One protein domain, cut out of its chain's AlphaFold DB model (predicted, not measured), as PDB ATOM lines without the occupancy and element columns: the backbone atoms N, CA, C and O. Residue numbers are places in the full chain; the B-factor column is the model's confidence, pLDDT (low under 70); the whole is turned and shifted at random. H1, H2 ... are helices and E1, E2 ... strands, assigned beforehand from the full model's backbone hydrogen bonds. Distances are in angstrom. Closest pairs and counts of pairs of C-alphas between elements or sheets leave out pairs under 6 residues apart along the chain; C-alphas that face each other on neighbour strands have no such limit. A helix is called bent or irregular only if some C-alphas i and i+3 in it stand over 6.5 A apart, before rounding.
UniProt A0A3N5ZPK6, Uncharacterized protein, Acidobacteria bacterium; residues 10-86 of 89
ATOM      1  N   ALA A  10     227.320 246.042 178.378       91.69
ATOM      2  CA  ALA A  10     227.819 244.755 178.843       91.69
ATOM      3  C   ALA A  10     228.133 244.814 180.349       91.69
ATOM      4  O   ALA A  10     228.845 245.713 180.804       91.69
ATOM      5  N   ILE A  11     227.633 243.847 181.119       92.75
ATOM      6  CA  ILE A  11     227.978 243.645 182.531       92.75
ATOM      7  C   ILE A  11     228.822 242.380 182.640       92.75
ATOM      8  O   ILE A  11     228.390 241.297 182.260       92.75
ATOM      9  N   ILE A  12     230.027 242.521 183.190       93.12
ATOM     10  CA  ILE A  12     230.926 241.410 183.512       93.12
ATOM     11  C   ILE A  12     231.253 241.521 184.995       93.12
ATOM     12  O   ILE A  12     231.785 242.532 185.460       93.12
ATOM     13  N   GLY A  13     230.931 240.485 185.754       93.38
ATOM     14  CA  GLY A  13     231.293 240.408 187.155       93.38
ATOM     15  C   GLY A  13     232.715 239.894 187.318       93.38
ATOM     16  O   GLY A  13     233.106 238.887 186.732       93.38
ATOM     17  N   ALA A  14     233.502 240.593 188.131       92.44
ATOM     18  CA  ALA A  14     234.906 240.279 188.356       92.44
ATOM     19  C   ALA A  14     235.154 240.035 189.859       92.44
ATOM     20  O   ALA A  14     235.672 240.913 190.554       92.44
ATOM     21  N   PRO A  15     234.715 238.878 190.404       90.38
ATOM     22  CA  PRO A  15     234.688 238.637 191.844       90.38
ATOM     23  C   PRO A  15     236.096 238.375 192.397       90.38
ATOM     24  O   PRO A  15     236.514 237.229 192.552       90.38
ATOM     25  N   SER A  16     236.840 239.440 192.711       85.62
ATOM     26  CA  SER A  16     238.216 239.347 193.209       85.62
ATOM     27  C   SER A  16     238.488 240.191 194.453       85.62
ATOM     28  O   SER A  16     238.047 241.333 194.559       85.62
ATOM     29  N   SER A  17     239.289 239.649 195.371       82.00
ATOM     30  CA  SER A  17     239.959 240.391 196.449       82.00
ATOM     31  C   SER A  17     241.489 240.383 196.329       82.00
ATOM     32  O   SER A  17     242.173 240.772 197.270       82.00
ATOM     33  N   ALA A  18     242.051 240.011 195.170       73.94
ATOM     34  CA  ALA A  18     243.501 239.842 194.971       73.94
ATOM     35  C   ALA A  18     244.345 241.093 195.272       73.94
ATOM     36  O   ALA A  18     245.518 240.963 195.607       73.94
ATOM     37  N   GLY A  19     243.756 242.287 195.164       70.94
ATOM     38  CA  GLY A  19     244.394 243.568 195.490       70.94
ATOM     39  C   GLY A  19     243.681 244.357 196.591       70.94
ATOM     40  O   GLY A  19     243.951 245.542 196.760       70.94
ATOM     41  N   ALA A  20     242.736 243.741 197.304       75.06
ATOM     42  CA  ALA A  20     241.987 244.407 198.362       75.06
ATOM     43  C   ALA A  20     242.741 244.342 199.698       75.06
ATOM     44  O   ALA A  20     243.466 243.390 199.970       75.06
ATOM     45  N   TYR A  21     242.509 245.329 200.569       71.62
ATOM     46  CA  TYR A  21     243.040 245.311 201.939       71.62
ATOM     47  C   TYR A  21     242.499 244.123 202.761       71.62
ATOM     48  O   TYR A  21     243.186 243.609 203.639       71.62
ATOM     49  N   ALA A  22     241.273 243.673 202.469       72.38
ATOM     50  CA  ALA A  22     240.618 242.556 203.145       72.38
ATOM     51  C   ALA A  22     239.665 241.786 202.201       72.38
ATOM     52  O   ALA A  22     239.211 242.349 201.197       72.38
ATOM     53  N   PRO A  23     239.314 240.521 202.521       80.75
ATOM     54  CA  PRO A  23     238.277 239.769 201.814       80.75
ATOM     55  C   PRO A  23     236.905 240.445 201.861       80.75
ATOM     56  O   PRO A  23     236.578 241.158 202.807       80.75
ATOM     57  N   GLY A  24     236.062 240.126 200.883       86.00
ATOM     58  CA  GLY A  24     234.663 240.541 200.819       86.00
ATOM     59  C   GLY A  24     234.292 241.201 199.495       86.00
ATOM     60  O   GLY A  24     233.149 241.066 199.067       86.00
ATOM     61  N   GLN A  25     235.250 241.842 198.819       88.56
ATOM     62  CA  GLN A  25     235.035 242.481 197.512       88.56
ATOM     63  C   GLN A  25     234.621 241.470 196.434       88.56
ATOM     64  O   GLN A  25     233.811 241.788 195.568       88.56
ATOM     65  N   GLU A  26     235.053 240.212 196.555       89.81
ATOM     66  CA  GLU A  26     234.619 239.124 195.678       89.81
ATOM     67  C   GLU A  26     233.102 238.871 195.710       89.81
ATOM     68  O   GLU A  26     232.565 238.247 194.802       89.81
ATOM     69  N   LYS A  27     232.388 239.362 196.732       92.44
ATOM     70  CA  LYS A  27     230.928 239.228 196.846       92.44
ATOM     71  C   LYS A  27     230.164 240.314 196.090       92.44
ATOM     72  O   LYS A  27     228.957 240.173 195.905       92.44
ATOM     73  N   ALA A  28     230.831 241.400 195.697       92.88
ATOM     74  CA  ALA A  28     230.175 242.568 195.122       92.88
ATOM     75  C   ALA A  28     229.379 242.252 193.840       92.88
ATOM     76  O   ALA A  28     228.229 242.688 193.775       92.88
ATOM     77  N   PRO A  29     229.887 241.462 192.866       95.12
ATOM     78  CA  PRO A  29     229.125 241.168 191.649       95.12
ATOM     79  C   PRO A  29     227.788 240.475 191.933       95.12
ATOM     80  O   PRO A  29     226.743 240.908 191.449       95.12
ATOM     81  N   ALA A  30     227.796 239.445 192.783       94.62
ATOM     82  CA  ALA A  30     226.581 238.740 193.183       94.62
ATOM     83  C   ALA A  30     225.624 239.643 193.981       94.62
ATOM     84  O   ALA A  30     224.417 239.609 193.755       94.62
ATOM     85  N   ALA A  31     226.152 240.479 194.883       97.12
ATOM     86  CA  ALA A  31     225.341 241.398 195.679       97.12
ATOM     87  C   ALA A  31     224.643 242.465 194.819       97.12
ATOM     88  O   ALA A  31     223.469 242.754 195.041       97.12
ATOM     89  N   LEU A  32     225.331 243.020 193.817       96.88
ATOM     90  CA  LEU A  32     224.751 243.997 192.889       96.88
ATOM     91  C   LEU A  32     223.648 243.382 192.022       96.88
ATOM     92  O   LEU A  32     222.617 244.017 191.807       96.88
ATOM     93  N   ARG A  33     223.828 242.135 191.571       97.12
ATOM     94  CA  ARG A  33     222.773 241.400 190.859       97.12
ATOM     95  C   ARG A  33     221.582 241.104 191.760       97.12
ATOM     96  O   ARG A  33     220.454 241.376 191.377       97.12
ATOM     97  N   ALA A  34     221.820 240.642 192.986       97.56
ATOM     98  CA  ALA A  34     220.753 240.410 193.959       97.56
ATOM     99  C   ALA A  34     219.972 241.692 194.314       97.56
ATOM    100  O   ALA A  34     218.795 241.617 194.656       97.56
ATOM    101  N   ALA A  35     220.607 242.863 194.213       97.94
ATOM    102  CA  ALA A  35     219.963 244.164 194.386       97.94
ATOM    103  C   ALA A  35     219.168 244.644 193.151       97.94
ATOM    104  O   ALA A  35     218.545 245.703 193.213       97.94
ATOM    105  N   GLY A  36     219.175 243.896 192.044       97.50
ATOM    106  CA  GLY A  36     218.392 244.189 190.843       97.50
ATOM    107  C   GLY A  36     219.045 245.178 189.873       97.50
ATOM    108  O   GLY A  36     218.340 245.917 189.183       97.50
ATOM    109  N   LEU A  37     220.382 245.277 189.854       97.06
ATOM    110  CA  LEU A  37     221.089 246.232 188.990       97.06
ATOM    111  C   LEU A  37     220.766 246.051 187.485       97.06
ATOM    112  O   LEU A  37     220.418 247.056 186.856       97.06
ATOM    113  N   PRO A  38     220.845 244.842 186.883       95.94
ATOM    114  CA  PRO A  38     220.512 244.654 185.466       95.94
ATOM    115  C   PRO A  38     219.067 245.057 185.130       95.94
ATOM    116  O   PRO A  38     218.811 245.749 184.138       95.94
ATOM    117  N   GLU A  39     218.120 244.682 185.986       96.38
ATOM    118  CA  GLU A  39     216.694 244.968 185.837       96.38
ATOM    119  C   GLU A  39     216.422 246.471 185.944       96.38
ATOM    120  O   GLU A  39     215.687 247.039 185.134       96.38
ATOM    121  N   PHE A  40     217.062 247.144 186.904       97.06
ATOM    122  CA  PHE A  40     216.959 248.588 187.110       97.06
ATOM    123  C   PHE A  40     217.446 249.399 185.902       97.06
ATOM    124  O   PHE A  40     216.856 250.438 185.577       97.06
ATOM    125  N   LEU A  41     218.527 248.948 185.259       94.62
ATOM    126  CA  LEU A  41     219.088 249.562 184.052       94.62
ATOM    127  C   LEU A  41     218.173 249.333 182.845       94.62
ATOM    128  O   LEU A  41     217.836 250.279 182.131       94.62
ATOM    129  N   THR A  42     217.688 248.101 182.687       94.44
ATOM    130  CA  THR A  42     216.762 247.725 181.611       94.44
ATOM    131  C   THR A  42     215.457 248.518 181.700       94.44
ATOM    132  O   THR A  42     214.992 249.062 180.699       94.44
ATOM    133  N   ALA A  43     214.908 248.696 182.907       95.62
ATOM    134  CA  ALA A  43     213.712 249.505 183.155       95.62
ATOM    135  C   ALA A  43     213.876 250.995 182.786       95.62
ATOM    136  O   ALA A  43     212.884 251.696 182.600       95.62
ATOM    137  N   ARG A  44     215.115 251.489 182.655       94.25
ATOM    138  CA  ARG A  44     215.436 252.854 182.193       94.25
ATOM    139  C   ARG A  44     215.699 252.945 180.693       94.25
ATOM    140  O   ARG A  44     216.104 253.999 180.213       94.25
ATOM    141  N   GLY A  45     215.473 251.860 179.957       92.81
ATOM    142  CA  GLY A  45     215.722 251.801 178.522       92.81
ATOM    143  C   GLY A  45     217.200 251.663 178.162       92.81
ATOM    144  O   GLY A  45     217.551 251.921 177.015       92.81
ATOM    145  N   ILE A  46     218.060 251.263 179.109       92.38
ATOM    146  CA  ILE A  46     219.456 250.903 178.837       92.38
ATOM    147  C   ILE A  46     219.478 249.399 178.554       92.38
ATOM    148  O   ILE A  46     219.269 248.617 179.481       92.38
ATOM    149  N   PRO A  47     219.705 248.960 177.306       91.25
ATOM    150  CA  PRO A  47     219.764 247.538 177.002       91.25
ATOM    151  C   PRO A  47     220.990 246.922 177.686       91.25
ATOM    152  O   PRO A  47     222.099 247.411 177.474       91.25
ATOM    153  N   VAL A  48     220.805 245.870 178.482       92.81
ATOM    154  CA  VAL A  48     221.884 245.190 179.218       92.81
ATOM    155  C   VAL A  48     222.161 243.816 178.610       92.81
ATOM    156  O   VAL A  48     221.226 243.086 178.289       92.81
ATOM    157  N   ASP A  49     223.440 243.475 178.475       92.25
ATOM    158  CA  ASP A  49     223.930 242.119 178.212       92.25
ATOM    159  C   ASP A  49     224.752 241.672 179.433       92.25
ATOM    160  O   ASP A  49     225.818 242.227 179.705       92.25
ATOM    161  N   ASP A  50     224.219 240.758 180.246       93.00
ATOM    162  CA  ASP A  50     224.907 240.266 181.445       93.00
ATOM    163  C   ASP A  50     225.678 238.984 181.114       93.00
ATOM    164  O   ASP A  50     225.096 237.918 180.915       93.00
ATOM    165  N   HIS A  51     227.005 239.090 181.092       91.94
ATOM    166  CA  HIS A  51     227.921 237.993 180.782       91.94
ATOM    167  C   HIS A  51     228.287 237.140 182.009       91.94
ATOM    168  O   HIS A  51     229.154 236.270 181.922       91.94
ATOM    169  N   GLY A  52     227.648 237.367 183.160       91.69
ATOM    170  CA  GLY A  52     227.911 236.611 184.380       91.69
ATOM    171  C   GLY A  52     229.241 236.983 185.038       91.69
ATOM    172  O   GLY A  52     229.706 238.120 184.937       91.69
ATOM    173  N   ASP A  53     229.825 236.040 185.774       91.50
ATOM    174  CA  ASP A  53     231.076 236.233 186.507       91.50
ATOM    175  C   ASP A  53     232.235 235.504 185.822       91.50
ATOM    176  O   ASP A  53     232.112 234.338 185.443       91.50
ATOM    177  N   VAL A  54     233.393 236.161 185.736       88.94
ATOM    178  CA  VAL A  54     234.652 235.463 185.441       88.94
ATOM    179  C   VAL A  54     235.098 234.636 186.643       88.94
ATOM    180  O   VAL A  54     234.594 234.804 187.758       88.94
ATOM    181  N   SER A  55     236.077 233.751 186.443       80.38
ATOM    182  CA  SER A  55     236.660 232.987 187.545       80.38
ATOM    183  C   SER A  55     237.149 233.928 188.654       80.38
ATOM    184  O   SER A  55     237.999 234.799 188.462       80.38
ATOM    185  N   GLY A  56     236.545 233.779 189.832       71.00
ATOM    186  CA  GLY A  56     236.813 234.650 190.966       71.00
ATOM    187  C   GLY A  56     238.103 234.320 191.700       71.00
ATOM    188  O   GLY A  56     238.617 233.203 191.640       71.00
ATOM    189  N   PHE A  57     238.577 235.284 192.485       70.19
ATOM    190  CA  PHE A  57     239.623 235.061 193.471       70.19
ATOM    191  C   PHE A  57     239.250 235.634 194.831       70.19
ATOM    192  O   PHE A  57     239.025 236.830 194.991       70.19
ATOM    193  N   ARG A  58     239.296 234.795 195.860       73.00
ATOM    194  CA  ARG A  58     239.194 235.254 197.241       73.00
ATOM    195  C   ARG A  58     240.578 235.312 197.870       73.00
ATOM    196  O   ARG A  58     241.229 234.276 197.992       73.00
ATOM    197  N   TRP A  59     240.977 236.488 198.346       65.44
ATOM    198  CA  TRP A  59     242.210 236.655 199.100       65.44
ATOM    199  C   TRP A  59     242.229 235.740 200.321       65.44
ATOM    200  O   TRP A  59     241.282 235.678 201.114       65.44
ATOM    201  N   ARG A  60     243.347 235.038 200.470       63.81
ATOM    202  CA  ARG A  60     243.728 234.280 201.654       63.81
ATOM    203  C   ARG A  60     245.214 234.513 201.865       63.81
ATOM    204  O   ARG A  60     245.972 234.471 200.903       63.81
ATOM    205  N   ALA A  61     245.619 234.743 203.109       65.38
ATOM    206  CA  ALA A  61     247.033 234.823 203.439       65.38
ATOM    207  C   ALA A  61     247.707 233.484 203.106       65.38
ATOM    208  O   ALA A  61     247.388 232.461 203.717       65.38
ATOM    209  N   ASP A  62     248.634 233.502 202.155       70.25
ATOM    210  CA  ASP A  62     249.554 232.395 201.946       70.25
ATOM    211  C   ASP A  62     250.691 232.523 202.969       70.25
ATOM    212  O   ASP A  62     251.473 233.474 202.958       70.25
ATOM    213  N   LYS A  63     250.742 231.574 203.908       71.38
ATOM    214  CA  LYS A  63     251.764 231.544 204.961       71.38
ATOM    215  C   LYS A  63     253.125 231.074 204.443       71.38
ATOM    216  O   LYS A  63     254.125 231.316 205.108       71.38
ATOM    217  N   VAL A  64     253.152 230.392 203.297       76.56
ATOM    218  CA  VAL A  64     254.358 229.842 202.671       76.56
ATOM    219  C   VAL A  64     254.969 230.871 201.725       76.56
ATOM    220  O   VAL A  64     256.179 231.081 201.762       76.56
ATOM    221  N   ASN A  65     254.144 231.566 200.936       68.56
ATOM    222  CA  ASN A  65     254.602 232.644 200.061       68.56
ATOM    223  C   ASN A  65     253.764 233.930 200.216       68.56
ATOM    224  O   ASN A  65     252.896 234.223 199.394       68.56
ATOM    225  N   PRO A  66     254.066 234.767 201.226       64.19
ATOM    226  CA  PRO A  66     253.278 235.964 201.541       64.19
ATOM    227  C   PRO A  66     253.235 237.030 200.436       64.19
ATOM    228  O   PRO A  66     252.479 237.992 200.545       64.19
ATOM    229  N   ARG A  67     254.085 236.911 199.405       67.94
ATOM    230  CA  ARG A  67     254.200 237.853 198.281       67.94
ATOM    231  C   ARG A  67     253.857 237.216 196.933       67.94
ATOM    232  O   ARG A  67     254.255 237.752 195.898       67.94
ATOM    233  N   ASP A  68     253.144 236.090 196.914       68.25
ATOM    234  CA  ASP A  68     252.769 235.472 195.647       68.25
ATOM    235  C   ASP A  68     251.731 236.315 194.881       68.25
ATOM    236  O   ASP A  68     250.556 236.392 195.233       68.25
ATOM    237  N   GLY A  69     252.180 236.963 193.805       66.62
ATOM    238  CA  GLY A  69     251.332 237.711 192.873       66.62
ATOM    239  C   GLY A  69     250.752 236.863 191.736       66.62
ATOM    240  O   GLY A  69     250.113 237.421 190.839       66.62
ATOM    241  N   SER A  70     250.995 235.544 191.715       69.12
ATOM    242  CA  SER A  70     250.516 234.629 190.666       69.12
ATOM    243  C   SER A  70     249.008 234.732 190.460       69.12
ATOM    244  O   SER A  70     248.534 234.764 189.324       69.12
ATOM    245  N   THR A  71     248.254 234.891 191.543       69.81
ATOM    246  CA  THR A  71     246.803 234.828 191.451       69.81
ATOM    247  C   THR A  71     246.172 236.074 190.841       69.81
ATOM    248  O   THR A  71     245.173 235.988 190.126       69.81
ATOM    249  N   LEU A  72     246.789 237.237 191.053       72.69
ATOM    250  CA  LEU A  72     246.348 238.482 190.432       72.69
ATOM    251  C   LEU A  72     246.529 238.423 188.905       72.69
ATOM    252  O   LEU A  72     245.671 238.905 188.170       72.69
ATOM    253  N   ARG A  73     247.592 237.756 188.426       76.38
ATOM    254  CA  ARG A  73     247.804 237.491 186.993       76.38
ATOM    255  C   ARG A  73     246.767 236.532 186.412       76.38
ATOM    256  O   ARG A  73     246.237 236.817 185.345       76.38
ATOM    257  N   THR A  74     246.458 235.430 187.097       75.44
ATOM    258  CA  THR A  74     245.429 234.480 186.638       75.44
ATOM    259  C   THR A  74     244.065 235.154 186.505       75.44
ATOM    260  O   THR A  74     243.403 235.002 185.482       75.44
ATOM    261  N   PHE A  75     243.675 235.952 187.501       78.75
ATOM    262  CA  PHE A  75     242.437 236.726 187.448       78.75
ATOM    263  C   PHE A  75     242.435 237.746 186.298       78.75
ATOM    264  O   PHE A  75     241.451 237.848 185.570       78.75
ATOM    265  N   ALA A  76     243.542 238.470 186.094       82.19
ATOM    266  CA  ALA A  76     243.663 239.415 184.986       82.19
ATOM    267  C   ALA A  76     243.513 238.734 183.612       82.19
ATOM    268  O   ALA A  76     242.876 239.299 182.728       82.19
ATOM    269  N   GLY A  77     244.047 237.516 183.451       82.69
ATOM    270  CA  GLY A  77     243.864 236.710 182.241       82.69
ATOM    271  C   GLY A  77     242.396 236.355 181.995       82.69
ATOM    272  O   GLY A  77     241.863 236.667 180.937       82.69
ATOM    273  N   ALA A  78     241.712 235.812 183.004       80.88
ATOM    274  CA  ALA A  78     240.296 235.459 182.888       80.88
ATOM    275  C   ALA A  78     239.397 236.672 182.581       80.88
ATOM    276  O   ALA A  78     238.445 236.568 181.808       80.88
ATOM    277  N   LEU A  79     239.710 237.838 183.159       83.31
ATOM    278  CA  LEU A  79     239.010 239.082 182.844       83.31
ATOM    279  C   LEU A  79     239.255 239.526 181.394       83.31
ATOM    280  O   LEU A  79     238.317 239.955 180.726       83.31
ATOM    281  N   ALA A  80     240.489 239.410 180.896       85.75
ATOM    282  CA  ALA A  80     240.817 239.738 179.511       85.75
ATOM    283  C   ALA A  80     240.072 238.835 178.513       85.75
ATOM    284  O   ALA A  80     239.535 239.343 177.530       85.75
ATOM    285  N   ASP A  81     239.973 237.534 178.795       83.81
ATOM    286  CA  ASP A  81     239.239 236.582 177.954       83.81
ATOM    287  C   ASP A  81     237.742 236.920 177.885       83.81
ATOM    288  O   ASP A  81     237.149 236.940 176.806       83.81
ATOM    289  N   ALA A  82     237.129 237.263 179.022       82.69
ATOM    290  CA  ALA A  82     235.723 237.666 179.060       82.69
ATOM    291  C   ALA A  82     235.464 238.982 178.314       82.69
ATOM    292  O   ALA A  82     234.465 239.113 177.604       82.69
ATOM    293  N   LEU A  83     236.385 239.944 178.423       84.12
ATOM    294  CA  LEU A  83     236.326 241.185 177.652       84.12
ATOM    295  C   LEU A  83     236.446 240.921 176.146       84.12
ATOM    296  O   LEU A  83     235.722 241.537 175.369       84.12
ATOM    297  N   ALA A  84     237.322 240.002 175.729       84.25
ATOM    298  CA  ALA A  84     237.499 239.638 174.324       84.25
ATOM    299  C   ALA A  84     236.295 238.873 173.743       84.25
ATOM    300  O   ALA A  84     235.992 239.017 172.559       84.25
ATOM    301  N   ALA A  85     235.604 238.081 174.567       78.75
ATOM    302  CA  ALA A  85     234.400 237.345 174.182       78.75
ATOM    303  C   ALA A  85     233.135 238.222 174.120       78.75
ATOM    304  O   ALA A  85     232.140 237.822 173.514       78.75
ATOM    305  N   SER A  86     233.164 239.409 174.732       73.56
ATOM    306  CA  SER A  86     232.025 240.327 174.749       73.56
ATOM    307  C   SER A  86     231.956 241.122 173.433       73.56
ATOM    308  O   SER A  86     232.949 241.747 173.045       73.56
TER     309      SER A  86
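This is residues 10 to 86 of the 89 residues of an uncharacterized protein of Acidobacteria bacterium (UniProt A0A3N5ZPK6). A ribbon of two parallel strands, E1 and E2, runs between two helical sides: H1 and H2 follow each other along one side, and the end of H3, residues 78 to 85, comes to the other. Residues 61 to 68 stick out as a free loop at one end of this loose, flat model. The printed part has 77 residues, with three named helices and two named strands that follow along the chain as E1 H1 H2 E2 H3; the class is mixed, helices and strands, with 42 residues in named elements, the radius of gyration of the C-alphas is 14.6 A, and the spans are 50 by 26 by 13 A.

E1, residues 10 to 13, begins at C-alpha 10 (227.819, 244.755, 178.843). H1, residues 25 to 34, is 14.9 A long and irregular: C-alphas 26 and 29 are 7.1 A apart. H2 is residues 37 to 42. E2, residues 48 to 53, is 14.8 A long. H3, residues 70 to 85, is 23.2 A long and ends at C-alpha 85 (234.400, 237.345, 174.182).

E1 and E2 are parallel, at 21 degrees, with N 11 and O 49 at 2.8 A and N 51 and O 11 at 2.9 A, within hydrogen-bond range. E1, H1 H2, E2 form a strand-helix-strand unit, two parallel neighbour strands with helices between them in the chain, and its crossover is right-handed. The closest C-alphas of E1 and H1, Gly 13 and Pro 29, are 5.0 A apart. Those of H2 and E2, Thr 42 and Val 48, are 6.2 A apart. Those of E1 and H3, Ile 12 and Ala 82, are 7.5 A apart. H1 and H2 meet only through their link; H3 is apart from both. Each O i to N i+4 pair is within hydrogen-bond range in H2 and H3, but 4 of 6 in H1.

The farthest C-alphas, Gly 45 and Val 64, are 50.6 A apart. The printed part has no cut. The links E1 to H1 and E2 to H3 are long. The pLDDT is under 70 at residues 59 to 61 and 65 to 71.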